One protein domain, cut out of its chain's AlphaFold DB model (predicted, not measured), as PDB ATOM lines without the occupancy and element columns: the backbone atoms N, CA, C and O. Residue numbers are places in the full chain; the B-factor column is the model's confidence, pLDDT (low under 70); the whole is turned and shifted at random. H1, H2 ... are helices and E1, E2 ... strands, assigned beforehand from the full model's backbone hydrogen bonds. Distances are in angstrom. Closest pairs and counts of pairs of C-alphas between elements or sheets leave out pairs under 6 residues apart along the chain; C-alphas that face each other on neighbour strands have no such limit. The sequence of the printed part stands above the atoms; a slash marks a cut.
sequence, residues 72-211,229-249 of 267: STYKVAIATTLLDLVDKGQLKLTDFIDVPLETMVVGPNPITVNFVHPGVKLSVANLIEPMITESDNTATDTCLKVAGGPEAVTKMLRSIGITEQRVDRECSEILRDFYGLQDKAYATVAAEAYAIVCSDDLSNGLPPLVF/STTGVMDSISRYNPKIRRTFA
ATOM      1  N   SER A  72      39.534 -27.084  20.136       95.75
ATOM      2  CA  SER A  72      40.603 -26.175  19.711       95.75
ATOM      3  C   SER A  72      42.032 -26.629  20.044       95.75
ATOM      4  O   SER A  72      42.969 -26.037  19.523       95.75
ATOM      5  N   THR A  73      42.254 -27.681  20.840       96.31
ATOM      6  CA  THR A  73      43.630 -28.135  21.134       96.31
ATOM      7  C   THR A  73      44.345 -28.708  19.902       96.31
ATOM      8  O   THR A  73      45.568 -28.626  19.810       96.31
ATOM      9  N   TYR A  74      43.603 -29.170  18.886       97.62
ATOM     10  CA  TYR A  74      44.173 -29.667  17.624       97.62
ATOM     11  C   TYR A  74      44.917 -28.601  16.798       97.62
ATOM     12  O   TYR A  74      45.721 -28.941  15.930       97.62
ATOM     13  N   LYS A  75      44.704 -27.308  17.088       98.50
ATOM     14  CA  LYS A  75      45.386 -26.178  16.435       98.50
ATOM     15  C   LYS A  75      46.903 -26.244  16.618       98.50
ATOM     16  O   LYS A  75      47.641 -25.809  15.738       98.50
ATOM     17  N   VAL A  76      47.369 -26.864  17.706       98.50
ATOM     18  CA  VAL A  76      48.794 -27.145  17.921       98.50
ATOM     19  C   VAL A  76      49.326 -28.091  16.843       98.50
ATOM     20  O   VAL A  76      50.346 -27.791  16.238       98.50
ATOM     21  N   ALA A  77      48.609 -29.174  16.519       98.56
ATOM     22  CA  ALA A  77      49.017 -30.103  15.465       98.56
ATOM     23  C   ALA A  77      49.055 -29.440  14.077       98.56
ATOM     24  O   ALA A  77      49.955 -29.710  13.279       98.56
ATOM     25  N   ILE A  78      48.104 -28.539  13.802       98.88
ATOM     26  CA  ILE A  78      48.090 -27.738  12.572       98.88
ATOM     27  C   ILE A  78      49.330 -26.838  12.518       98.88
ATOM     28  O   ILE A  78      50.062 -26.875  11.531       98.88
ATOM     29  N   ALA A  79      49.609 -26.080  13.584       98.81
ATOM     30  CA  ALA A  79      50.784 -25.215  13.658       98.81
ATOM     31  C   ALA A  79      52.090 -26.007  13.512       98.81
ATOM     32  O   ALA A  79      52.947 -25.613  12.726       98.81
ATOM     33  N   THR A  80      52.224 -27.154  14.186       98.69
ATOM     34  CA  THR A  80      53.386 -28.041  14.024       98.69
ATOM     35  C   THR A  80      53.550 -28.483  12.572       98.69
ATOM     36  O   THR A  80      54.665 -28.484  12.066       98.69
ATOM     37  N   THR A  81      52.454 -28.799  11.875       98.88
ATOM     38  CA  THR A  81      52.513 -29.224  10.467       98.88
ATOM     39  C   THR A  81      52.973 -28.085   9.562       98.88
ATOM     40  O   THR A  81      53.825 -28.284   8.703       98.88
ATOM     41  N   LEU A  82      52.456 -26.872   9.771       98.88
ATOM     42  CA  LEU A  82      52.877 -25.695   9.010       98.88
ATOM     43  C   LEU A  82      54.346 -25.344   9.256       98.88
ATOM     44  O   LEU A  82      55.065 -25.035   8.309       98.88
ATOM     45  N   LEU A  83      54.799 -25.403  10.509       98.81
ATOM     46  CA  LEU A  83      56.187 -25.115  10.862       98.81
ATOM     47  C   LEU A  83      57.147 -26.183  10.318       98.81
ATOM     48  O   LEU A  83      58.203 -25.830   9.810       98.81
ATOM     49  N   ASP A  84      56.748 -27.458  10.294       98.75
ATOM     50  CA  ASP A  84      57.508 -28.523   9.625       98.75
ATOM     51  C   ASP A  84      57.643 -28.279   8.107       98.75
ATOM     52  O   ASP A  84      58.720 -28.470   7.534       98.75
ATOM     53  N   LEU A  85      56.590 -27.785   7.440       98.81
ATOM     54  CA  LEU A  85      56.670 -27.370   6.031       98.81
ATOM     55  C   LEU A  85      57.615 -26.176   5.831       98.81
ATOM     56  O   LEU A  85      58.325 -26.125   4.821       98.81
ATOM     57  N   VAL A  86      57.644 -25.235   6.782       98.81
ATOM     58  CA  VAL A  86      58.574 -24.094   6.771       98.81
ATOM     59  C   VAL A  86      60.018 -24.559   6.926       98.81
ATOM     60  O   VAL A  86      60.864 -24.174   6.118       98.81
ATOM     61  N   ASP A  87      60.294 -25.436   7.888       98.62
ATOM     62  CA  ASP A  87      61.633 -25.985   8.128       98.62
ATOM     63  C   ASP A  87      62.150 -26.774   6.915       98.62
ATOM     64  O   ASP A  87      63.337 -26.734   6.585       98.62
ATOM     65  N   LYS A  88      61.249 -27.441   6.187       98.44
ATOM     66  CA  LYS A  88      61.554 -28.146   4.932       98.44
ATOM     67  C   LYS A  88      61.660 -27.224   3.712       98.44
ATOM     68  O   LYS A  88      61.912 -27.714   2.611       98.44
ATOM     69  N   GLY A  89      61.446 -25.917   3.871       98.56
ATOM     70  CA  GLY A  89      61.477 -24.931   2.789       98.56
ATOM     71  C   GLY A  89      60.330 -25.057   1.779       98.56
ATOM     72  O   GLY A  89      60.428 -24.512   0.681       98.56
ATOM     73  N   GLN A  90      59.261 -25.778   2.125       98.56
ATOM     74  CA  GLN A  90      58.080 -25.993   1.273       98.56
ATOM     75  C   GLN A  90      57.032 -24.886   1.436       98.56
ATOM     76  O   GLN A  90      56.157 -24.733   0.587       98.56
ATOM     77  N   LEU A  91      57.132 -24.116   2.518       98.69
ATOM     78  CA  LEU A  91      56.282 -22.978   2.844       98.69
ATOM     79  C   LEU A  91      57.152 -21.870   3.445       98.69
ATOM     80  O   LEU A  91      58.177 -22.150   4.066       98.69
ATOM     81  N   LYS A  92      56.758 -20.606   3.309       98.88
ATOM     82  CA  LYS A  92      57.365 -19.503   4.064       98.88
ATOM     83  C   LYS A  92      56.331 -18.870   4.975       98.88
ATOM     84  O   LYS A  92      55.192 -18.642   4.588       98.88
ATOM     85  N   LEU A  93      56.773 -18.454   6.159       98.81
ATOM     86  CA  LEU A  93      55.951 -17.662   7.081       98.81
ATOM     87  C   LEU A  93      55.431 -16.353   6.459       98.81
ATOM     88  O   LEU A  93      54.428 -15.810   6.915       98.81
ATOM     89  N   THR A  94      56.110 -15.856   5.421       98.75
ATOM     90  CA  THR A  94      55.761 -14.643   4.673       98.75
ATOM     91  C   THR A  94      54.834 -14.890   3.484       98.75
ATOM     92  O   THR A  94      54.442 -13.922   2.837       98.75
ATOM     93  N   ASP A  95      54.514 -16.144   3.155       98.69
ATOM     94  CA  ASP A  95      53.611 -16.440   2.044       98.69
ATOM     95  C   ASP A  95      52.205 -15.948   2.386       98.69
ATOM     96  O   ASP A  95      51.700 -16.191   3.482       98.69
ATOM     97  N   PHE A  96      51.592 -15.220   1.454       98.44
ATOM     98  CA  PHE A  96      50.263 -14.645   1.631       98.44
ATOM     99  C   PHE A  96      49.182 -15.624   1.193       98.44
ATOM    100  O   PHE A  96      49.192 -16.108   0.061       98.44
ATOM    101  N   ILE A  97      48.219 -15.845   2.079       98.31
ATOM    102  CA  ILE A  97      47.076 -16.723   1.882       98.31
ATOM    103  C   ILE A  97      45.816 -15.862   1.805       98.31
ATOM    104  O   ILE A  97      45.593 -14.987   2.646       98.31
ATOM    105  N   ASP A  98      45.009 -16.104   0.776       97.38
ATOM    106  CA  ASP A  98      43.681 -15.515   0.646       97.38
ATOM    107  C   ASP A  98      42.774 -15.996   1.785       97.38
ATOM    108  O   ASP A  98      42.686 -17.197   2.049       97.38
ATOM    109  N   VAL A  99      42.073 -15.054   2.421       95.56
ATOM    110  CA  VAL A  99      41.040 -15.328   3.429       95.56
ATOM    111  C   VAL A  99      39.708 -14.795   2.897       95.56
ATOM    112  O   VAL A  99      39.355 -13.639   3.153       95.56
ATOM    113  N   PRO A 100      38.977 -15.591   2.095       92.38
ATOM    114  CA  PRO A 100      37.698 -15.169   1.543       92.38
ATOM    115  C   PRO A 100      36.661 -14.910   2.642       92.38
ATOM    116  O   PRO A 100      36.593 -15.632   3.641       92.38
ATOM    117  N   LEU A 101      35.817 -13.893   2.442       88.62
ATOM    118  CA  LEU A 101      34.757 -13.547   3.397       88.62
ATOM    119  C   LEU A 101      33.757 -14.698   3.568       88.62
ATOM    120  O   LEU A 101      33.262 -14.942   4.664       88.62
ATOM    121  N   GLU A 102      33.474 -15.419   2.487       90.00
ATOM    122  CA  GLU A 102      32.540 -16.541   2.457       90.00
ATOM    123  C   GLU A 102      33.003 -17.749   3.281       90.00
ATOM    124  O   GLU A 102      32.172 -18.567   3.663       90.00
ATOM    125  N   THR A 103      34.300 -17.847   3.593       91.56
ATOM    126  CA  THR A 103      34.865 -18.938   4.401       91.56
ATOM    127  C   THR A 103      35.084 -18.559   5.863       91.56
ATOM    128  O   THR A 103      35.677 -19.327   6.617       91.56
ATOM    129  N   MET A 104      34.637 -17.373   6.288       91.06
ATOM    130  CA  MET A 104      34.771 -16.934   7.675       91.06
ATOM    131  C   MET A 104      33.911 -17.786   8.604       91.06
ATOM    132  O   MET A 104      32.693 -17.824   8.458       91.06
ATOM    133  N   VAL A 105      34.539 -18.453   9.567       91.75
ATOM    134  CA  VAL A 105      33.907 -19.408  10.488       91.75
ATOM    135  C   VAL A 105      33.451 -18.700  11.763       91.75
ATOM    136  O   VAL A 105      34.156 -17.838  12.290       91.75
ATOM    137  N   VAL A 106      32.279 -19.069  12.284       85.50
ATOM    138  CA  VAL A 106      31.761 -18.535  13.556       85.50
ATOM    139  C   VAL A 106      32.587 -18.980  14.773       85.50
ATOM    140  O   VAL A 106      33.269 -20.005  14.740       85.50
ATOM    141  N   GLY A 107      32.499 -18.235  15.879       81.00
ATOM    142  CA  GLY A 107      33.193 -18.526  17.145       81.00
ATOM    143  C   GLY A 107      34.187 -17.425  17.536       81.00
ATOM    144  O   GLY A 107      33.942 -16.268  17.195       81.00
ATOM    145  N   PRO A 108      35.286 -17.742  18.252       74.38
ATOM    146  CA  PRO A 108      36.398 -16.812  18.452       74.38
ATOM    147  C   PRO A 108      36.974 -16.418  17.095       74.38
ATOM    148  O   PRO A 108      37.285 -17.285  16.274       74.38
ATOM    149  N   ASN A 109      37.015 -15.118  16.817       73.94
ATOM    150  CA  ASN A 109      37.093 -14.658  15.436       73.94
ATOM    151  C   ASN A 109      37.723 -13.259  15.247       73.94
ATOM    152  O   ASN A 109      37.157 -12.446  14.499       73.94
ATOM    153  N   PRO A 110      38.876 -12.957  15.885       80.94
ATOM    154  CA  PRO A 110      39.595 -11.692  15.706       80.94
ATOM    155  C   PRO A 110      39.821 -11.310  14.235       80.94
ATOM    156  O   PRO A 110      39.787 -10.124  13.907       80.94
ATOM    157  N   ILE A 111      39.985 -12.267  13.315       84.00
ATOM    158  CA  ILE A 111      40.086 -11.964  11.881       84.00
ATOM    159  C   ILE A 111      38.758 -11.411  11.354       84.00
ATOM    160  O   ILE A 111      38.722 -10.351  10.732       84.00
ATOM    161  N   THR A 112      37.650 -12.099  11.623       72.94
ATOM    162  CA  THR A 112      36.341 -11.744  11.047       72.94
ATOM    163  C   THR A 112      35.789 -10.418  11.579       72.94
ATOM    164  O   THR A 112      35.053  -9.736  10.871       72.94
ATOM    165  N   VAL A 113      36.158 -10.021  12.805       78.06
ATOM    166  CA  VAL A 113      35.719  -8.742  13.392       78.06
ATOM    167  C   VAL A 113      36.512  -7.552  12.859       78.06
ATOM    168  O   VAL A 113      35.969  -6.453  12.772       78.06
ATOM    169  N   ASN A 114      37.776  -7.759  12.480       81.25
ATOM    170  CA  ASN A 114      38.666  -6.688  12.032       81.25
ATOM    171  C   ASN A 114      38.706  -6.542  10.504       81.25
ATOM    172  O   ASN A 114      38.969  -5.451   9.998       81.25
ATOM    173  N   PHE A 115      38.416  -7.610   9.758       85.50
ATOM    174  CA  PHE A 115      38.563  -7.654   8.303       85.50
ATOM    175  C   PHE A 115      37.246  -7.988   7.594       85.50
ATOM    176  O   PHE A 115      37.100  -9.006   6.930       85.50
ATOM    177  N   VAL A 116      36.270  -7.091   7.713       80.69
ATOM    178  CA  VAL A 116      34.881  -7.296   7.250       80.69
ATOM    179  C   VAL A 116      34.667  -7.077   5.742       80.69
ATOM    180  O   VAL A 116      33.545  -7.174   5.247       80.69
ATOM    181  N   HIS A 117      35.725  -6.742   5.002       83.88
ATOM    182  CA  HIS A 117      35.684  -6.422   3.575       83.88
ATOM    183  C   HIS A 117      36.472  -7.455   2.754       83.88
ATOM    184  O   HIS A 117      37.426  -8.031   3.271       83.88
ATOM    185  N   PRO A 118      36.098  -7.703   1.484       87.56
ATOM    186  CA  PRO A 118      36.797  -8.670   0.641       87.56
ATOM    187  C   PRO A 118      38.219  -8.205   0.296       87.56
ATOM    188  O   PRO A 118      38.544  -7.022   0.394       87.56
ATOM    189  N   GLY A 119      39.049  -9.141  -0.177       90.56
ATOM    190  CA  GLY A 119      40.429  -8.867  -0.601       90.56
ATOM    191  C   GLY A 119      41.475  -9.027   0.504       90.56
ATOM    192  O   GLY A 119      42.593  -8.531   0.371       90.56
ATOM    193  N   VAL A 120      41.121  -9.708   1.593       93.94
ATOM    194  CA  VAL A 120      42.019  -9.964   2.721       93.94
ATOM    195  C   VAL A 120      43.011 -11.057   2.349       93.94
ATOM    196  O   VAL A 120      42.632 -12.174   1.997       93.94
ATOM    197  N   LYS A 121      44.296 -10.726   2.478       96.88
ATOM    198  CA  LYS A 121      45.407 -11.672   2.400       96.88
ATOM    199  C   LYS A 121      46.253 -11.535   3.649       96.88
ATOM    200  O   LYS A 121      46.712 -10.436   3.959       96.88
ATOM    201  N   LEU A 122      46.486 -12.640   4.342       97.38
ATOM    202  CA  LEU A 122      47.325 -12.676   5.536       97.38
ATOM    203  C   LEU A 122      48.510 -13.598   5.291       97.38
ATOM    204  O   LEU A 122      48.387 -14.603   4.595       97.38
ATOM    205  N   SER A 123      49.671 -13.243   5.835       98.69
ATOM    206  CA  SER A 123      50.813 -14.148   5.806       98.69
ATOM    207  C   SER A 123      50.525 -15.395   6.648       98.69
ATOM    208  O   SER A 123      49.727 -15.336   7.585       98.69
ATOM    209  N   VAL A 124      51.209 -16.507   6.370       98.75
ATOM    210  CA  VAL A 124      51.129 -17.720   7.203       98.75
ATOM    211  C   VAL A 124      51.383 -17.396   8.683       98.75
ATOM    212  O   VAL A 124      50.630 -17.851   9.539       98.75
ATOM    213  N   ALA A 125      52.370 -16.550   9.001       98.62
ATOM    214  CA  ALA A 125      52.605 -16.101  10.379       98.62
ATOM    215  C   ALA A 125      51.401 -15.355  10.982       98.62
ATOM    216  O   ALA A 125      50.999 -15.644  12.107       98.62
ATOM    217  N   ASN A 126      50.786 -14.445  10.218       98.12
ATOM    218  CA  ASN A 126      49.615 -13.680  10.659       98.12
ATOM    219  C   ASN A 126      48.338 -14.527  10.771       98.12
ATOM    220  O   ASN A 126      47.352 -14.052  11.328       98.12
ATOM    221  N   LEU A 127      48.335 -15.756  10.249       98.31
ATOM    222  CA  LEU A 127      47.270 -16.733  10.472       98.31
ATOM    223  C   LEU A 127      47.564 -17.626  11.682       98.31
ATOM    224  O   LEU A 127      46.671 -17.869  12.491       98.31
ATOM    225  N   ILE A 128      48.807 -18.092  11.846       98.62
ATOM    226  CA  ILE A 128      49.197 -18.943  12.983       98.62
ATOM    227  C   ILE A 128      48.998 -18.211  14.315       98.62
ATOM    228  O   ILE A 128      48.493 -18.816  15.258       98.62
ATOM    229  N   GLU A 129      49.352 -16.925  14.386       98.00
ATOM    230  CA  GLU A 129      49.255 -16.130  15.615       98.00
ATOM    231  C   GLU A 129      47.828 -16.133  16.205       98.00
ATOM    232  O   GLU A 129      47.647 -16.718  17.274       98.00
ATOM    233  N   PRO A 130      46.785 -15.602  15.530       96.56
ATOM    234  CA  PRO A 130      45.427 -15.609  16.080       96.56
ATOM    235  C   PRO A 130      44.834 -17.019  16.196       96.56
ATOM    236  O   PRO A 130      43.985 -17.255  17.057       96.56
ATOM    237  N   MET A 131      45.282 -17.987  15.383       98.19
ATOM    238  CA  MET A 131      44.887 -19.389  15.548       98.19
ATOM    239  C   MET A 131      45.328 -19.930  16.915       98.19
ATOM    240  O   MET A 131      44.560 -20.639  17.561       98.19
ATOM    241  N   ILE A 132      46.543 -19.612  17.368       97.94
ATOM    242  CA  ILE A 132      47.097 -20.138  18.621       97.94
ATOM    243  C   ILE A 132      46.713 -19.281  19.828       97.94
ATOM    244  O   ILE A 132      46.326 -19.835  20.858       97.94
ATOM    245  N   THR A 133      46.802 -17.955  19.728       96.06
ATOM    246  CA  THR A 133      46.646 -17.058  20.887       96.06
ATOM    247  C   THR A 133      45.197 -16.692  21.178       96.06
ATOM    248  O   THR A 133      44.835 -16.495  22.337       96.06
ATOM    249  N   GLU A 134      44.353 -16.663  20.147       94.19
ATOM    250  CA  GLU A 134      42.941 -16.282  20.250       94.19
ATOM    251  C   GLU A 134      41.988 -17.384  19.777       94.19
ATOM    252  O   GLU A 134      40.768 -17.226  19.830       94.19
ATOM    253  N   SER A 135      42.526 -18.536  19.369       96.00
ATOM    254  CA  SER A 135      41.736 -19.682  18.921       96.00
ATOM    255  C   SER A 135      40.865 -19.371  17.694       96.00
ATOM    256  O   SER A 135      39.807 -19.984  17.545       96.00
ATOM    257  N   ASP A 136      41.291 -18.447  16.821       96.19
ATOM    258  CA  ASP A 136      40.493 -17.990  15.676       96.19
ATOM    259  C   ASP A 136      40.128 -19.152  14.738       96.19
ATOM    260  O   ASP A 136      40.998 -19.834  14.185       96.19
ATOM    261  N   ASN A 137      38.831 -19.389  14.544       95.94
ATOM    262  CA  ASN A 137      38.346 -20.524  13.756       95.94
ATOM    263  C   ASN A 137      38.527 -20.333  12.240       95.94
ATOM    264  O   ASN A 137      38.747 -21.312  11.528       95.94
ATOM    265  N   THR A 138      38.506 -19.094  11.744       96.12
ATOM    266  CA  THR A 138      38.779 -18.795  10.327       96.12
ATOM    267  C   THR A 138      40.251 -19.024  10.013       96.12
ATOM    268  O   THR A 138      40.583 -19.678   9.021       96.12
ATOM    269  N   ALA A 139      41.139 -18.545  10.886       97.81
ATOM    270  CA  ALA A 139      42.567 -18.815  10.805       97.81
ATOM    271  C   ALA A 139      42.833 -20.320  10.831       97.81
ATOM    272  O   ALA A 139      43.658 -20.811  10.071       97.81
ATOM    273  N   THR A 140      42.087 -21.057  11.653       98.38
ATOM    274  CA  THR A 140      42.234 -22.507  11.789       98.38
ATOM    275  C   THR A 140      41.923 -23.258  10.512       98.38
ATOM    276  O   THR A 140      42.772 -24.016  10.050       98.38
ATOM    277  N   ASP A 141      40.743 -23.051   9.924       98.06
ATOM    278  CA  ASP A 141      40.358 -23.765   8.701       98.06
ATOM    279  C   ASP A 141      41.245 -23.335   7.519       98.06
ATOM    280  O   ASP A 141      41.643 -24.164   6.697       98.06
ATOM    281  N   THR A 142      41.662 -22.062   7.490       98.38
ATOM    282  CA  THR A 142      42.639 -21.561   6.510       98.38
ATOM    283  C   THR A 142      43.994 -22.261   6.666       98.38
ATOM    284  O   THR A 142      44.523 -22.810   5.700       98.38
ATOM    285  N   CYS A 143      44.546 -22.305   7.879       98.75
ATOM    286  CA  CYS A 143      45.807 -22.975   8.200       98.75
ATOM    287  C   CYS A 143      45.748 -24.483   7.942       98.75
ATOM    288  O   CYS A 143      46.698 -25.047   7.404       98.75
ATOM    289  N   LEU A 144      44.633 -25.136   8.273       98.81
ATOM    290  CA  LEU A 144      44.416 -26.555   8.011       98.81
ATOM    291  C   LEU A 144      44.464 -26.849   6.510       98.81
ATOM    292  O   LEU A 144      45.113 -27.807   6.092       98.81
ATOM    293  N   LYS A 145      43.844 -25.996   5.688       98.56
ATOM    294  CA  LYS A 145      43.914 -26.101   4.227       98.56
ATOM    295  C   LYS A 145      45.341 -25.913   3.708       98.56
ATOM    296  O   LYS A 145      45.782 -26.704   2.878       98.56
ATOM    297  N   VAL A 146      46.072 -24.913   4.208       98.69
ATOM    298  CA  VAL A 146      47.485 -24.677   3.841       98.69
ATOM    299  C   VAL A 146      48.374 -25.858   4.244       98.69
ATOM    300  O   VAL A 146      49.265 -26.233   3.491       98.69
ATOM    301  N   ALA A 147      48.090 -26.501   5.379       98.75
ATOM    302  CA  ALA A 147      48.789 -27.698   5.847       98.75
ATOM    303  C   ALA A 147      48.495 -28.960   5.009       98.75
ATOM    304  O   ALA A 147      49.084 -30.009   5.266       98.75
ATOM    305  N   GLY A 148      47.594 -28.886   4.021       98.50
ATOM    306  CA  GLY A 148      47.196 -30.018   3.180       98.50
ATOM    307  C   GLY A 148      45.975 -30.791   3.689       98.50
ATOM    308  O   GLY A 148      45.693 -31.877   3.189       98.50
ATOM    309  N   GLY A 149      45.240 -30.244   4.660       98.62
ATOM    310  CA  GLY A 149      44.004 -30.811   5.197       98.62
ATOM    311  C   GLY A 149      44.188 -31.784   6.376       98.62
ATOM    312  O   GLY A 149      45.314 -32.056   6.805       98.62
ATOM    313  N   PRO A 150      43.073 -32.325   6.912       98.44
ATOM    314  CA  PRO A 150      43.055 -33.209   8.087       98.44
ATOM    315  C   PRO A 150      44.015 -34.406   8.000       98.44
ATOM    316  O   PRO A 150      44.764 -34.700   8.938       98.44
ATOM    317  N   GLU A 151      44.044 -35.072   6.845       98.44
ATOM    318  CA  GLU A 151      44.880 -36.253   6.615       98.44
ATOM    319  C   GLU A 151      46.375 -35.922   6.639       98.44
ATOM    320  O   GLU A 151      47.165 -36.682   7.200       98.44
ATOM    321  N   ALA A 152      46.772 -34.774   6.078       98.62
ATOM    322  CA  ALA A 152      48.163 -34.336   6.068       98.62
ATOM    323  C   ALA A 152      48.665 -34.033   7.487       98.62
ATOM    324  O   ALA A 152      49.746 -34.491   7.863       98.62
ATOM    325  N   VAL A 153      47.847 -33.362   8.305       98.81
ATOM    326  CA  VAL A 153      48.155 -33.107   9.722       98.81
ATOM    327  C   VAL A 153      48.259 -34.418  10.502       98.81
ATOM    328  O   VAL A 153      49.223 -34.635  11.236       98.81
ATOM    329  N   THR A 154      47.318 -35.343  10.299       98.69
ATOM    330  CA  THR A 154      47.368 -36.672  10.930       98.69
ATOM    331  C   THR A 154      48.625 -37.441  10.519       98.69
ATOM    332  O   THR A 154      49.302 -38.021  11.367       98.69
ATOM    333  N   LYS A 155      48.992 -37.414   9.235       98.62
ATOM    334  CA  LYS A 155      50.214 -38.047   8.726       98.62
ATOM    335  C   LYS A 155      51.473 -37.425   9.329       98.62
ATOM    336  O   LYS A 155      52.394 -38.166   9.672       98.62
ATOM    337  N   MET A 156      51.513 -36.103   9.482       98.38
ATOM    338  CA  MET A 156      52.622 -35.413  10.141       98.38
ATOM    339  C   MET A 156      52.763 -35.891  11.590       98.38
ATOM    340  O   MET A 156      53.835 -36.370  11.959       98.38
ATOM    341  N   LEU A 157      51.676 -35.894  12.373       98.50
ATOM    342  CA  LEU A 157      51.682 -36.406  13.752       98.50
ATOM    343  C   LEU A 157      52.219 -37.843  13.833       98.50
ATOM    344  O   LEU A 157      53.079 -38.144  14.662       98.50
ATOM    345  N   ARG A 158      51.775 -38.724  12.926       98.50
ATOM    346  CA  ARG A 158      52.284 -40.103  12.842       98.50
ATOM    347  C   ARG A 158      53.783 -40.150  12.549       98.50
ATOM    348  O   ARG A 158      54.478 -40.978  13.130       98.50
ATOM    349  N   SER A 159      54.287 -39.267  11.686       97.75
ATOM    350  CA  SER A 159      55.711 -39.219  11.318       97.75
ATOM    351  C   SER A 159      56.638 -38.845  12.479       97.75
ATOM    352  O   SER A 159      57.799 -39.243  12.470       97.75
ATOM    353  N   ILE A 160      56.114 -38.154  13.498       97.19
ATOM    354  CA  ILE A 160      56.843 -37.792  14.726       97.19
ATOM    355  C   ILE A 160      56.502 -38.699  15.920       97.19
ATOM    356  O   ILE A 160      56.839 -38.384  17.057       97.19
ATOM    357  N   GLY A 161      55.836 -39.836  15.680       98.06
ATOM    358  CA  GLY A 161      55.546 -40.843  16.705       98.06
ATOM    359  C   GLY A 161      54.271 -40.608  17.524       98.06
ATOM    360  O   GLY A 161      53.993 -41.379  18.437       98.06
ATOM    361  N   ILE A 162      53.458 -39.598  17.198       97.50
ATOM    362  CA  ILE A 162      52.152 -39.383  17.836       97.50
ATOM    363  C   ILE A 162      51.117 -40.208  17.069       97.50
ATOM    364  O   ILE A 162      50.696 -39.812  15.982       97.50
ATOM    365  N   THR A 163      50.713 -41.365  17.613       96.88
ATOM    366  CA  THR A 163      49.829 -42.343  16.939       96.88
ATOM    367  C   THR A 163      48.376 -42.361  17.390       96.88
ATOM    368  O   THR A 163      47.533 -42.898  16.678       96.88
ATOM    369  N   GLU A 164      48.054 -41.724  18.513       96.00
ATOM    370  CA  GLU A 164      46.705 -41.792  19.097       96.00
ATOM    371  C   GLU A 164      45.881 -40.511  18.883       96.00
ATOM    372  O   GLU A 164      44.699 -40.459  19.207       96.00
ATOM    373  N   GLN A 165      46.471 -39.474  18.279       96.00
ATOM    374  CA  GLN A 165      45.755 -38.259  17.868       96.00
ATOM    375  C   GLN A 165      45.421 -38.305  16.380       96.00
ATOM    376  O   GLN A 165      46.234 -38.761  15.580       96.00
ATOM    377  N   ARG A 166      44.246 -37.826  15.976       96.44
ATOM    378  CA  ARG A 166      43.872 -37.709  14.560       96.44
ATOM    379  C   ARG A 166      43.039 -36.461  14.329       96.44
ATOM    380  O   ARG A 166      42.230 -36.093  15.177       96.44
ATOM    381  N   VAL A 167      43.239 -35.832  13.184       98.12
ATOM    382  CA  VAL A 167      42.423 -34.723  12.699       98.12
ATOM    383  C   VAL A 167      41.587 -35.258  11.550       98.12
ATOM    384  O   VAL A 167      42.141 -35.704  10.551       98.12
ATOM    385  N   ASP A 168      40.267 -35.210  11.714       97.25
ATOM    386  CA  ASP A 168      39.321 -35.791  10.754       97.25
ATOM    387  C   ASP A 168      38.492 -34.726  10.017       97.25
ATOM    388  O   ASP A 168      37.944 -35.006   8.956       97.25
ATOM    389  N   ARG A 169      38.340 -33.527  10.597       96.94
ATOM    390  CA  ARG A 169      37.365 -32.512  10.161       96.94
ATOM    391  C   ARG A 169      37.862 -31.089  10.381       96.94
ATOM    392  O   ARG A 169      38.688 -30.849  11.263       96.94
ATOM    393  N   GLU A 170      37.298 -30.168   9.612       97.38
ATOM    394  CA  GLU A 170      37.447 -28.722   9.787       97.38
ATOM    395  C   GLU A 170      36.641 -28.209  10.996       97.38
ATOM    396  O   GLU A 170      35.659 -28.821  11.433       97.38
ATOM    397  N   CYS A 171      37.015 -27.043  11.529       95.56
ATOM    398  CA  CYS A 171      36.275 -26.384  12.600       95.56
ATOM    399  C   CYS A 171      34.849 -26.046  12.162       95.56
ATOM    400  O   CYS A 171      33.897 -26.293  12.905       95.56
ATOM    401  N   SER A 172      34.688 -25.542  10.939       95.94
ATOM    402  CA  SER A 172      33.382 -25.228  10.361       95.94
ATOM    403  C   SER A 172      32.445 -26.440  10.274       95.94
ATOM    404  O   SER A 172      31.237 -26.290  10.460       95.94
ATOM    405  N   GLU A 173      32.970 -27.648  10.068       96.19
ATOM    406  CA  GLU A 173      32.187 -28.892  10.065       96.19
ATOM    407  C   GLU A 173      31.821 -29.345  11.479       96.19
ATOM    408  O   GLU A 173      30.685 -29.746  11.731       96.19
ATOM    409  N   ILE A 174      32.765 -29.247  12.421       93.19
ATOM    410  CA  ILE A 174      32.520 -29.565  13.835       93.19
ATOM    411  C   ILE A 174      31.419 -28.657  14.394       93.19
ATOM    412  O   ILE A 174      30.501 -29.131  15.063       93.19
ATOM    413  N   LEU A 175      31.495 -27.357  14.104       91.75
ATOM    414  CA  LEU A 175      30.520 -26.375  14.569       91.75
ATOM    415  C   LEU A 175      29.174 -26.503  13.858       91.75
ATOM    416  O   LEU A 175      28.149 -26.277  14.497       91.75
ATOM    417  N   ARG A 176      29.149 -26.907  12.579       93.50
ATOM    418  CA  ARG A 176      27.893 -27.231  11.889       93.50
ATOM    419  C   ARG A 176      27.126 -28.279  12.679       93.50
ATOM    420  O   ARG A 176      25.966 -28.052  13.003       93.50
ATOM    421  N   ASP A 177      27.776 -29.394  13.002       90.06
ATOM    422  CA  ASP A 177      27.127 -30.495  13.715       90.06
ATOM    423  C   ASP A 177      26.730 -30.080  15.137       90.06
ATOM    424  O   ASP A 177      25.648 -30.426  15.603       90.06
ATOM    425  N   PHE A 178      27.581 -29.301  15.814       86.25
ATOM    426  CA  PHE A 178      27.309 -28.806  17.163       86.25
ATOM    427  C   PHE A 178      26.078 -27.890  17.224       86.25
ATOM    428  O   PHE A 178      25.281 -27.999  18.154       86.25
ATOM    429  N   TYR A 179      25.910 -27.004  16.239       83.62
ATOM    430  CA  TYR A 179      24.795 -26.054  16.176       83.62
ATOM    431  C   TYR A 179      23.604 -26.540  15.333       83.62
ATOM    432  O   TYR A 179      22.603 -25.833  15.246       83.62
ATOM    433  N   GLY A 180      23.691 -27.715  14.703       86.88
ATOM    434  CA  GLY A 180      22.648 -28.228  13.810       86.88
ATOM    435  C   GLY A 180      22.447 -27.377  12.550       86.88
ATOM    436  O   GLY A 180      21.317 -27.203  12.095       86.88
ATOM    437  N   LEU A 181      23.524 -26.804  12.004       87.44
ATOM    438  CA  LEU A 181      23.458 -25.977  10.796       87.44
ATOM    439  C   LEU A 181      23.302 -26.837   9.536       87.44
ATOM    440  O   LEU A 181      23.734 -27.987   9.479       87.44
ATOM    441  N   GLN A 182      22.705 -26.246   8.500       88.50
ATOM    442  CA  GLN A 182      22.453 -26.913   7.215       88.50
ATOM    443  C   GLN A 182      23.732 -27.107   6.382       88.50
ATOM    444  O   GLN A 182      23.785 -27.980   5.521       88.50
ATOM    445  N   ASP A 183      24.761 -26.301   6.642       94.25
ATOM    446  CA  ASP A 183      26.056 -26.338   5.963       94.25
ATOM    447  C   ASP A 183      27.172 -25.941   6.948       94.25
ATOM    448  O   ASP A 183      26.889 -25.591   8.099       94.25
ATOM    449  N   LYS A 184      28.438 -26.012   6.517       95.31
ATOM    450  CA  LYS A 184      29.621 -25.549   7.256       95.31
ATOM    451  C   LYS A 184      29.324 -24.230   7.962       95.31
ATOM    452  O   LYS A 184      28.685 -23.344   7.396       95.31
ATOM    453  N   ALA A 185      29.794 -24.106   9.204       92.69
ATOM    454  CA  ALA A 185      29.475 -23.007  10.114       92.69
ATOM    455  C   ALA A 185      30.155 -21.676   9.741       92.69
ATOM    456  O   ALA A 185      30.806 -21.026  10.563       92.69
ATOM    457  N   TYR A 186      30.009 -21.273   8.486       92.50
ATOM    458  CA  TYR A 186      30.381 -19.965   8.005       92.50
ATOM    459  C   TYR A 186      29.420 -18.908   8.550       92.50
ATOM    460  O   TYR A 186      28.245 -19.168   8.826       92.50
ATOM    461  N   ALA A 187      29.929 -17.691   8.696       86.50
ATOM    462  CA  ALA A 187      29.212 -16.552   9.250       86.50
ATOM    463  C   ALA A 187      27.883 -16.283   8.523       86.50
ATOM    464  O   ALA A 187      26.883 -15.960   9.162       86.50
ATOM    465  N   THR A 188      27.850 -16.462   7.202       84.75
ATOM    466  CA  THR A 188      26.641 -16.321   6.379       84.75
ATOM    467  C   THR A 188      25.584 -17.370   6.719       84.75
ATOM    468  O   THR A 188      24.438 -17.005   6.960       84.75
ATOM    469  N   VAL A 189      25.975 -18.643   6.816       87.38
ATOM    470  CA  VAL A 189      25.083 -19.771   7.143       87.38
ATOM    471  C   VAL A 189      24.486 -19.603   8.538       87.38
ATOM    472  O   VAL A 189      23.277 -19.734   8.727       87.38
ATOM    473  N   ALA A 190      25.315 -19.256   9.523       83.88
ATOM    474  CA  ALA A 190      24.848 -19.029  10.886       83.88
ATOM    475  C   ALA A 190      23.880 -17.840  10.977       83.88
ATOM    476  O   ALA A 190      22.893 -17.894  11.710       83.88
ATOM    477  N   ALA A 191      24.133 -16.772  10.220       81.94
ATOM    478  CA  ALA A 191      23.260 -15.610  10.216       81.94
ATOM    479  C   ALA A 191      21.928 -15.871   9.485       81.94
ATOM    480  O   ALA A 191      20.897 -15.339   9.896       81.94
ATOM    481  N   GLU A 192      21.914 -16.722   8.454       78.75
ATOM    482  CA  GLU A 192      20.679 -17.210   7.827       78.75
ATOM    483  C   GLU A 192      19.860 -18.081   8.785       78.75
ATOM    484  O   GLU A 192      18.661 -17.847   8.945       78.75
ATOM    485  N   ALA A 193      20.501 -19.019   9.488       78.38
ATOM    486  CA  ALA A 193      19.844 -19.834  10.510       78.38
ATOM    487  C   ALA A 193      19.247 -18.964  11.632       78.38
ATOM    488  O   ALA A 193      18.101 -19.166  12.032       78.38
ATOM    489  N   TYR A 194      19.983 -17.944  12.086       75.75
ATOM    490  CA  TYR A 194      19.491 -16.979  13.071       75.75
ATOM    491  C   TYR A 194      18.276 -16.199  12.560       75.75
ATOM    492  O   TYR A 194      17.300 -16.024  13.285       75.75
ATOM    493  N   ALA A 195      18.306 -15.753  11.300       74.31
ATOM    494  CA  ALA A 195      17.193 -15.026  10.704       74.31
ATOM    495  C   ALA A 195      15.912 -15.873  10.637       74.31
ATOM    496  O   ALA A 195      14.842 -15.321  10.874       74.31
ATOM    497  N   ILE A 196      16.024 -17.181  10.365       72.06
ATOM    498  CA  ILE A 196      14.894 -18.123  10.384       72.06
ATOM    499  C   ILE A 196      14.312 -18.221  11.795       72.06
ATOM    500  O   ILE A 196      13.126 -17.952  11.976       72.06
ATOM    501  N   VAL A 197      15.159 -18.503  12.795       68.56
ATOM    502  CA  VAL A 197      14.733 -18.595  14.200       68.56
ATOM    503  C   VAL A 197      14.030 -17.308  14.628       68.56
ATOM    504  O   VAL A 197      12.913 -17.361  15.122       68.56
ATOM    505  N   CYS A 198      14.616 -16.139  14.367       63.28
ATOM    506  CA  CYS A 198      13.995 -14.864  14.722       63.28
ATOM    507  C   CYS A 198      12.733 -14.532  13.911       63.28
ATOM    508  O   CYS A 198      11.918 -13.740  14.380       63.28
ATOM    509  N   SER A 199      12.564 -15.086  12.706       59.69
ATOM    510  CA  SER A 199      11.346 -14.897  11.908       59.69
ATOM    511  C   SER A 199      10.197 -15.806  12.343       59.69
ATOM    512  O   SER A 199       9.052 -15.358  12.334       59.69
ATOM    513  N   ASP A 200      10.500 -17.028  12.788       55.09
ATOM    514  CA  ASP A 200       9.515 -17.981  13.318       55.09
ATOM    515  C   ASP A 200       9.084 -17.629  14.754       55.09
ATOM    516  O   ASP A 200       8.024 -18.038  15.226       55.09
ATOM    517  N   ASP A 201       9.891 -16.828  15.446       47.03
ATOM    518  CA  ASP A 201       9.758 -16.560  16.874       47.03
ATOM    519  C   ASP A 201       9.171 -15.178  17.225       47.03
ATOM    520  O   ASP A 201       8.982 -14.830  18.393       47.03
ATOM    521  N   LEU A 202       8.734 -14.416  16.214       47.62
ATOM    522  CA  LEU A 202       7.847 -13.263  16.432       47.62
ATOM    523  C   LEU A 202       6.468 -13.665  17.003       47.62
ATOM    524  O   LEU A 202       5.702 -12.782  17.386       47.62
ATOM    525  N   SER A 203       6.149 -14.964  17.100       46.03
ATOM    526  CA  SER A 203       4.938 -15.460  17.769       46.03
ATOM    527  C   SER A 203       5.142 -16.056  19.168       46.03
ATOM    528  O   SER A 203       4.155 -16.124  19.895       46.03
ATOM    529  N   ASN A 204       6.353 -16.481  19.571       38.78
ATOM    530  CA  ASN A 204       6.532 -17.308  20.783       38.78
ATOM    531  C   ASN A 204       7.634 -16.871  21.770       38.78
ATOM    532  O   ASN A 204       7.723 -17.461  22.846       38.78
ATOM    533  N   GLY A 205       8.364 -15.785  21.502       40.50
ATOM    534  CA  GLY A 205       9.310 -15.206  22.455       40.50
ATOM    535  C   GLY A 205      10.678 -15.896  22.454       40.50
ATOM    536  O   GLY A 205      10.790 -17.086  22.726       40.50
ATOM    537  N   LEU A 206      11.713 -15.076  22.239       39.41
ATOM    538  CA  LEU A 206      13.134 -15.436  22.110       39.41
ATOM    539  C   LEU A 206      13.579 -16.597  23.018       39.41
ATOM    540  O   LEU A 206      13.778 -16.365  24.217       39.41
ATOM    541  N   PRO A 207      13.863 -17.808  22.492       35.16
ATOM    542  CA  PRO A 207      14.708 -18.735  23.210       35.16
ATOM    543  C   PRO A 207      16.133 -18.162  23.197       35.16
ATOM    544  O   PRO A 207      16.632 -17.729  22.151       35.16
ATOM    545  N   PRO A 208      16.829 -18.130  24.342       34.97
ATOM    546  CA  PRO A 208      18.201 -17.665  24.372       34.97
ATOM    547  C   PRO A 208      19.067 -18.647  23.579       34.97
ATOM    548  O   PRO A 208      19.272 -19.788  23.996       34.97
ATOM    549  N   LEU A 209      19.622 -18.197  22.452       38.19
ATOM    550  CA  LEU A 209      20.820 -18.818  21.896       38.19
ATOM    551  C   LEU A 209      21.960 -18.545  22.874       38.19
ATOM    552  O   LEU A 209      22.661 -17.535  22.799       38.19
ATOM    553  N   VAL A 210      22.100 -19.445  23.841       33.44
ATOM    554  CA  VAL A 210      23.269 -19.518  24.702       33.44
ATOM    555  C   VAL A 210      24.391 -20.066  23.830       33.44
ATOM    556  O   VAL A 210      24.521 -21.273  23.648       33.44
ATOM    557  N   PHE A 211      25.193 -19.174  23.255       37.25
ATOM    558  CA  PHE A 211      26.540 -19.549  22.849       37.25
ATOM    559  C   PHE A 211      27.282 -19.834  24.155       37.25
ATOM    560  O   PHE A 211      27.420 -18.907  24.955       37.25
ATOM    561  N   SER A 229      30.657 -10.854  22.438       47.09
ATOM    562  CA  SER A 229      31.330 -10.759  21.132       47.09
ATOM    563  C   SER A 229      30.401 -11.099  19.958       47.09
ATOM    564  O   SER A 229      30.543 -10.550  18.866       47.09
ATOM    565  N   THR A 230      29.385 -11.929  20.199       38.34
ATOM    566  CA  THR A 230      28.364 -12.336  19.227       38.34
ATOM    567  C   THR A 230      27.548 -11.164  18.673       38.34
ATOM    568  O   THR A 230      27.243 -11.139  17.480       38.34
ATOM    569  N   THR A 231      27.229 -10.162  19.500       40.81
ATOM    570  CA  THR A 231      26.430  -8.999  19.075       40.81
ATOM    571  C   THR A 231      27.195  -8.155  18.059       40.81
ATOM    572  O   THR A 231      26.632  -7.751  17.049       40.81
ATOM    573  N   GLY A 232      28.504  -7.966  18.265       42.41
ATOM    574  CA  GLY A 232      29.352  -7.203  17.345       42.41
ATOM    575  C   GLY A 232      29.502  -7.870  15.975       42.41
ATOM    576  O   GLY A 232      29.503  -7.189  14.950       42.41
ATOM    577  N   VAL A 233      29.569  -9.203  15.946       47.03
ATOM    578  CA  VAL A 233      29.655  -9.994  14.709       47.03
ATOM    579  C   VAL A 233      28.338  -9.933  13.938       47.03
ATOM    580  O   VAL A 233      28.348  -9.657  12.740       47.03
ATOM    581  N   MET A 234      27.196 -10.095  14.614       48.09
ATOM    582  CA  MET A 234      25.876 -10.005  13.976       48.09
ATOM    583  C   MET A 234      25.532  -8.579  13.516       48.09
ATOM    584  O   MET A 234      24.984  -8.403  12.426       48.09
ATOM    585  N   ASP A 235      25.939  -7.547  14.259       46.31
ATOM    586  CA  ASP A 235      25.845  -6.140  13.833       46.31
ATOM    587  C   ASP A 235      26.763  -5.823  12.644       46.31
ATOM    588  O   ASP A 235      26.492  -4.918  11.849       46.31
ATOM    589  N   SER A 236      27.877  -6.541  12.509       48.03
ATOM    590  CA  SER A 236      28.764  -6.420  11.354       48.03
ATOM    591  C   SER A 236      28.178  -7.133  10.129       48.03
ATOM    592  O   SER A 236      28.070  -6.532   9.064       48.03
ATOM    593  N   ILE A 237      27.679  -8.365  10.281       48.28
ATOM    594  CA  ILE A 237      27.080  -9.164   9.195       48.28
ATOM    595  C   ILE A 237      25.774  -8.533   8.677       48.28
ATOM    596  O   ILE A 237      25.555  -8.438   7.463       48.28
ATOM    597  N   SER A 238      24.910  -8.049   9.575       50.12
ATOM    598  CA  SER A 238      23.627  -7.423   9.218       50.12
ATOM    599  C   SER A 238      23.783  -6.107   8.452       50.12
ATOM    600  O   SER A 238      22.896  -5.742   7.675       50.12
ATOM    601  N   ARG A 239      24.920  -5.409   8.593       50.22
ATOM    602  CA  ARG A 239      25.225  -4.206   7.803       50.22
ATOM    603  C   ARG A 239      25.394  -4.496   6.311       50.22
ATOM    604  O   ARG A 239      25.121  -3.601   5.511       50.22
ATOM    605  N   TYR A 240      25.775  -5.717   5.931       50.62
ATOM    606  CA  TYR A 240      26.223  -6.008   4.564       50.62
ATOM    607  C   TYR A 240      25.414  -7.067   3.815       50.62
ATOM    608  O   TYR A 240      25.469  -7.091   2.588       50.62
ATOM    609  N   ASN A 241      24.597  -7.878   4.492       49.25
ATOM    610  CA  ASN A 241      23.630  -8.731   3.802       49.25
ATOM    611  C   ASN A 241      22.233  -8.073   3.807       49.25
ATOM    612  O   ASN A 241      21.563  -8.064   4.842       49.25
ATOM    613  N   PRO A 242      21.742  -7.536   2.669       47.69
ATOM    614  CA  PRO A 242      20.464  -6.826   2.616       47.69
ATOM    615  C   PRO A 242      19.251  -7.705   2.964       47.69
ATOM    616  O   PRO A 242      18.223  -7.160   3.372       47.69
ATOM    617  N   LYS A 243      19.359  -9.041   2.853       42.56
ATOM    618  CA  LYS A 243      18.322  -9.975   3.324       42.56
ATOM    619  C   LYS A 243      18.288 -10.045   4.857       42.56
ATOM    620  O   LYS A 243      17.212  -9.953   5.432       42.56
ATOM    621  N   ILE A 244      19.453 -10.097   5.507       45.16
ATOM    622  CA  ILE A 244      19.601 -10.139   6.977       45.16
ATOM    623  C   ILE A 244      19.274  -8.772   7.605       45.16
ATOM    624  O   ILE A 244      18.625  -8.694   8.647       45.16
ATOM    625  N   ARG A 245      19.637  -7.674   6.929       43.50
ATOM    626  CA  ARG A 245      19.355  -6.293   7.355       43.50
ATOM    627  C   ARG A 245      17.861  -6.021   7.576       43.50
ATOM    628  O   ARG A 245      17.506  -5.296   8.501       43.50
ATOM    629  N   ARG A 246      16.985  -6.586   6.733       45.34
ATOM    630  CA  ARG A 246      15.524  -6.417   6.853       45.34
ATOM    631  C   ARG A 246      14.963  -7.096   8.105       45.34
ATOM    632  O   ARG A 246      14.098  -6.516   8.752       45.34
ATOM    633  N   THR A 247      15.490  -8.260   8.475       43.00
ATOM    634  CA  THR A 247      15.070  -9.009   9.670       43.00
ATOM    635  C   THR A 247      15.512  -8.310  10.958       43.00
ATOM    636  O   THR A 247      14.718  -8.149  11.881       43.00
ATOM    637  N   PHE A 248      16.743  -7.785  11.001       39.00
ATOM    638  CA  PHE A 248      17.238  -7.028  12.161       39.00
ATOM    639  C   PHE A 248      16.543  -5.670  12.346       39.00
ATOM    640  O   PHE A 248      16.240  -5.293  13.477       39.00
ATOM    641  N   ALA A 249      16.229  -4.951  11.261       40.81
ATOM    642  CA  ALA A 249      15.491  -3.686  11.338       40.81
ATOM    643  C   ALA A 249      14.047  -3.857  11.855       40.81
ATOM    644  O   ALA A 249      13.512  -2.949  12.486       40.81
TER     645      ALA A 249
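Overview. This is residues 72 to 211 and 229 to 249 of the 267 residues of the protein "Beta-lactamase" of Novipirellula artificiosorum (UniProt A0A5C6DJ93). This is an elongated, mostly helical body of two unequal lobes. The larger lobe is a bundle of H1, H3 and H4, with H5 packed on H1 and a small sheet of E1 and E2 at the end where H3 begins; the smaller lobe is H7 with H8 and H9 packed on it, and H2 and H6 lie between the lobes. Residues 200 to 205 stick out at the far end of H7. The printed part has 161 residues, with nine named helices and two named strands in the order H1 E1 H2 E2 H3 H4 H5 H6 H7 H8 H9; the sheet, E1 - E2, is antiparallel. The whole is compact, with a radius of gyration of the C-alphas of 17.4 A, and spans 58 by 34 by 22 A.

Arrangement. E1, residues 96 to 98, and E2, residues 121 to 123, are antiparallel neighbours at 143 degrees, with N 97 and O 122 at 2.8 A and N 122 and O 97 at 3.0 A, within hydrogen-bond range. A tight link with 0 residues joins E2 to H3, residues 124 to 133. H3 and H4, residues 137 to 146, form a helical hairpin and touch at a steep tilt of 42 degrees, opposite ways; their closest C-alphas, of Leu 127 and Ala 139, are 5.2 A apart. With H1, residues 72 to 87, they make an up and down bundle, each helix running against the one before it. H1 touches H3 with its residues 75 to 79 alone, closest at the C-alphas of Ala 79 and Ile 128, 6.5 A, at a shallow tilt of 28 degrees. H5, residues 150 to 159, touches H1, closest at the C-alphas of Val 153 and Thr 81, 5.9 A. H4 is the hub, touching four helices. One of them is H6, residues 171 to 179, whose Cys 171 has its C-alpha 6.2 A from that of Asp 141, the closest pair. H2, residues 110 to 114, only just touches H4, with 3 pairs of C-alphas within 8 A, the closest those of Ile 111 and Thr 138, 7.1 A. H2 also touches H8, residues 229 to 240, closest at the C-alphas of Val 113 and Val 233, 6.3 A. H8 and H7, residues 187 to 200, touch about perpendicular at 89 degrees, closest at the C-alphas of Met 234 and Ala 191, 7.2 A. H9, residues 242 to 249, touches H7 at a steep tilt of 47 degrees, closest at the C-alphas of Thr 247 and Ala 195, 6.5 A; H9 and H8 touch only at the corner. H6 and H7 are near each other, while H3 and H7, for instance, are apart. Every O i to N i+4 pair is within hydrogen-bond range in H2, H4, H5, H6 and H7; in H1 it is 10 of 12, in H3 5 of 6, in H8 6 of 8 and in H9 2 of 4.

Along the chain. H1 begins at C-alpha 72, (40.603, -26.175, 19.711), and is 24.0 A long. E1 and E2 measure 6.7 A and 6.9 A. H3 and H5 are each 14.4 A long and H4 14.1 A. H7 is 20.2 A long and begins at C-alpha 187, (29.212, -16.552, 9.250). H8 measures 18.0 A, and H9 ends at C-alpha 249, (15.491, -3.686, 11.338).

Size, cuts and confidence. The two C-alphas farthest apart are those of Lys 88 and Ser 203, 59.4 A. Residues 212 to 228 are not printed, and C-alphas 211 and 229 are 10.2 A apart across this cut. The links E1 to H2 and H5 to H6 are long, 11 residues each. Mean pLDDT of the printed part is 82.8; residues 197 to 211 and 229 to 249 are under 70.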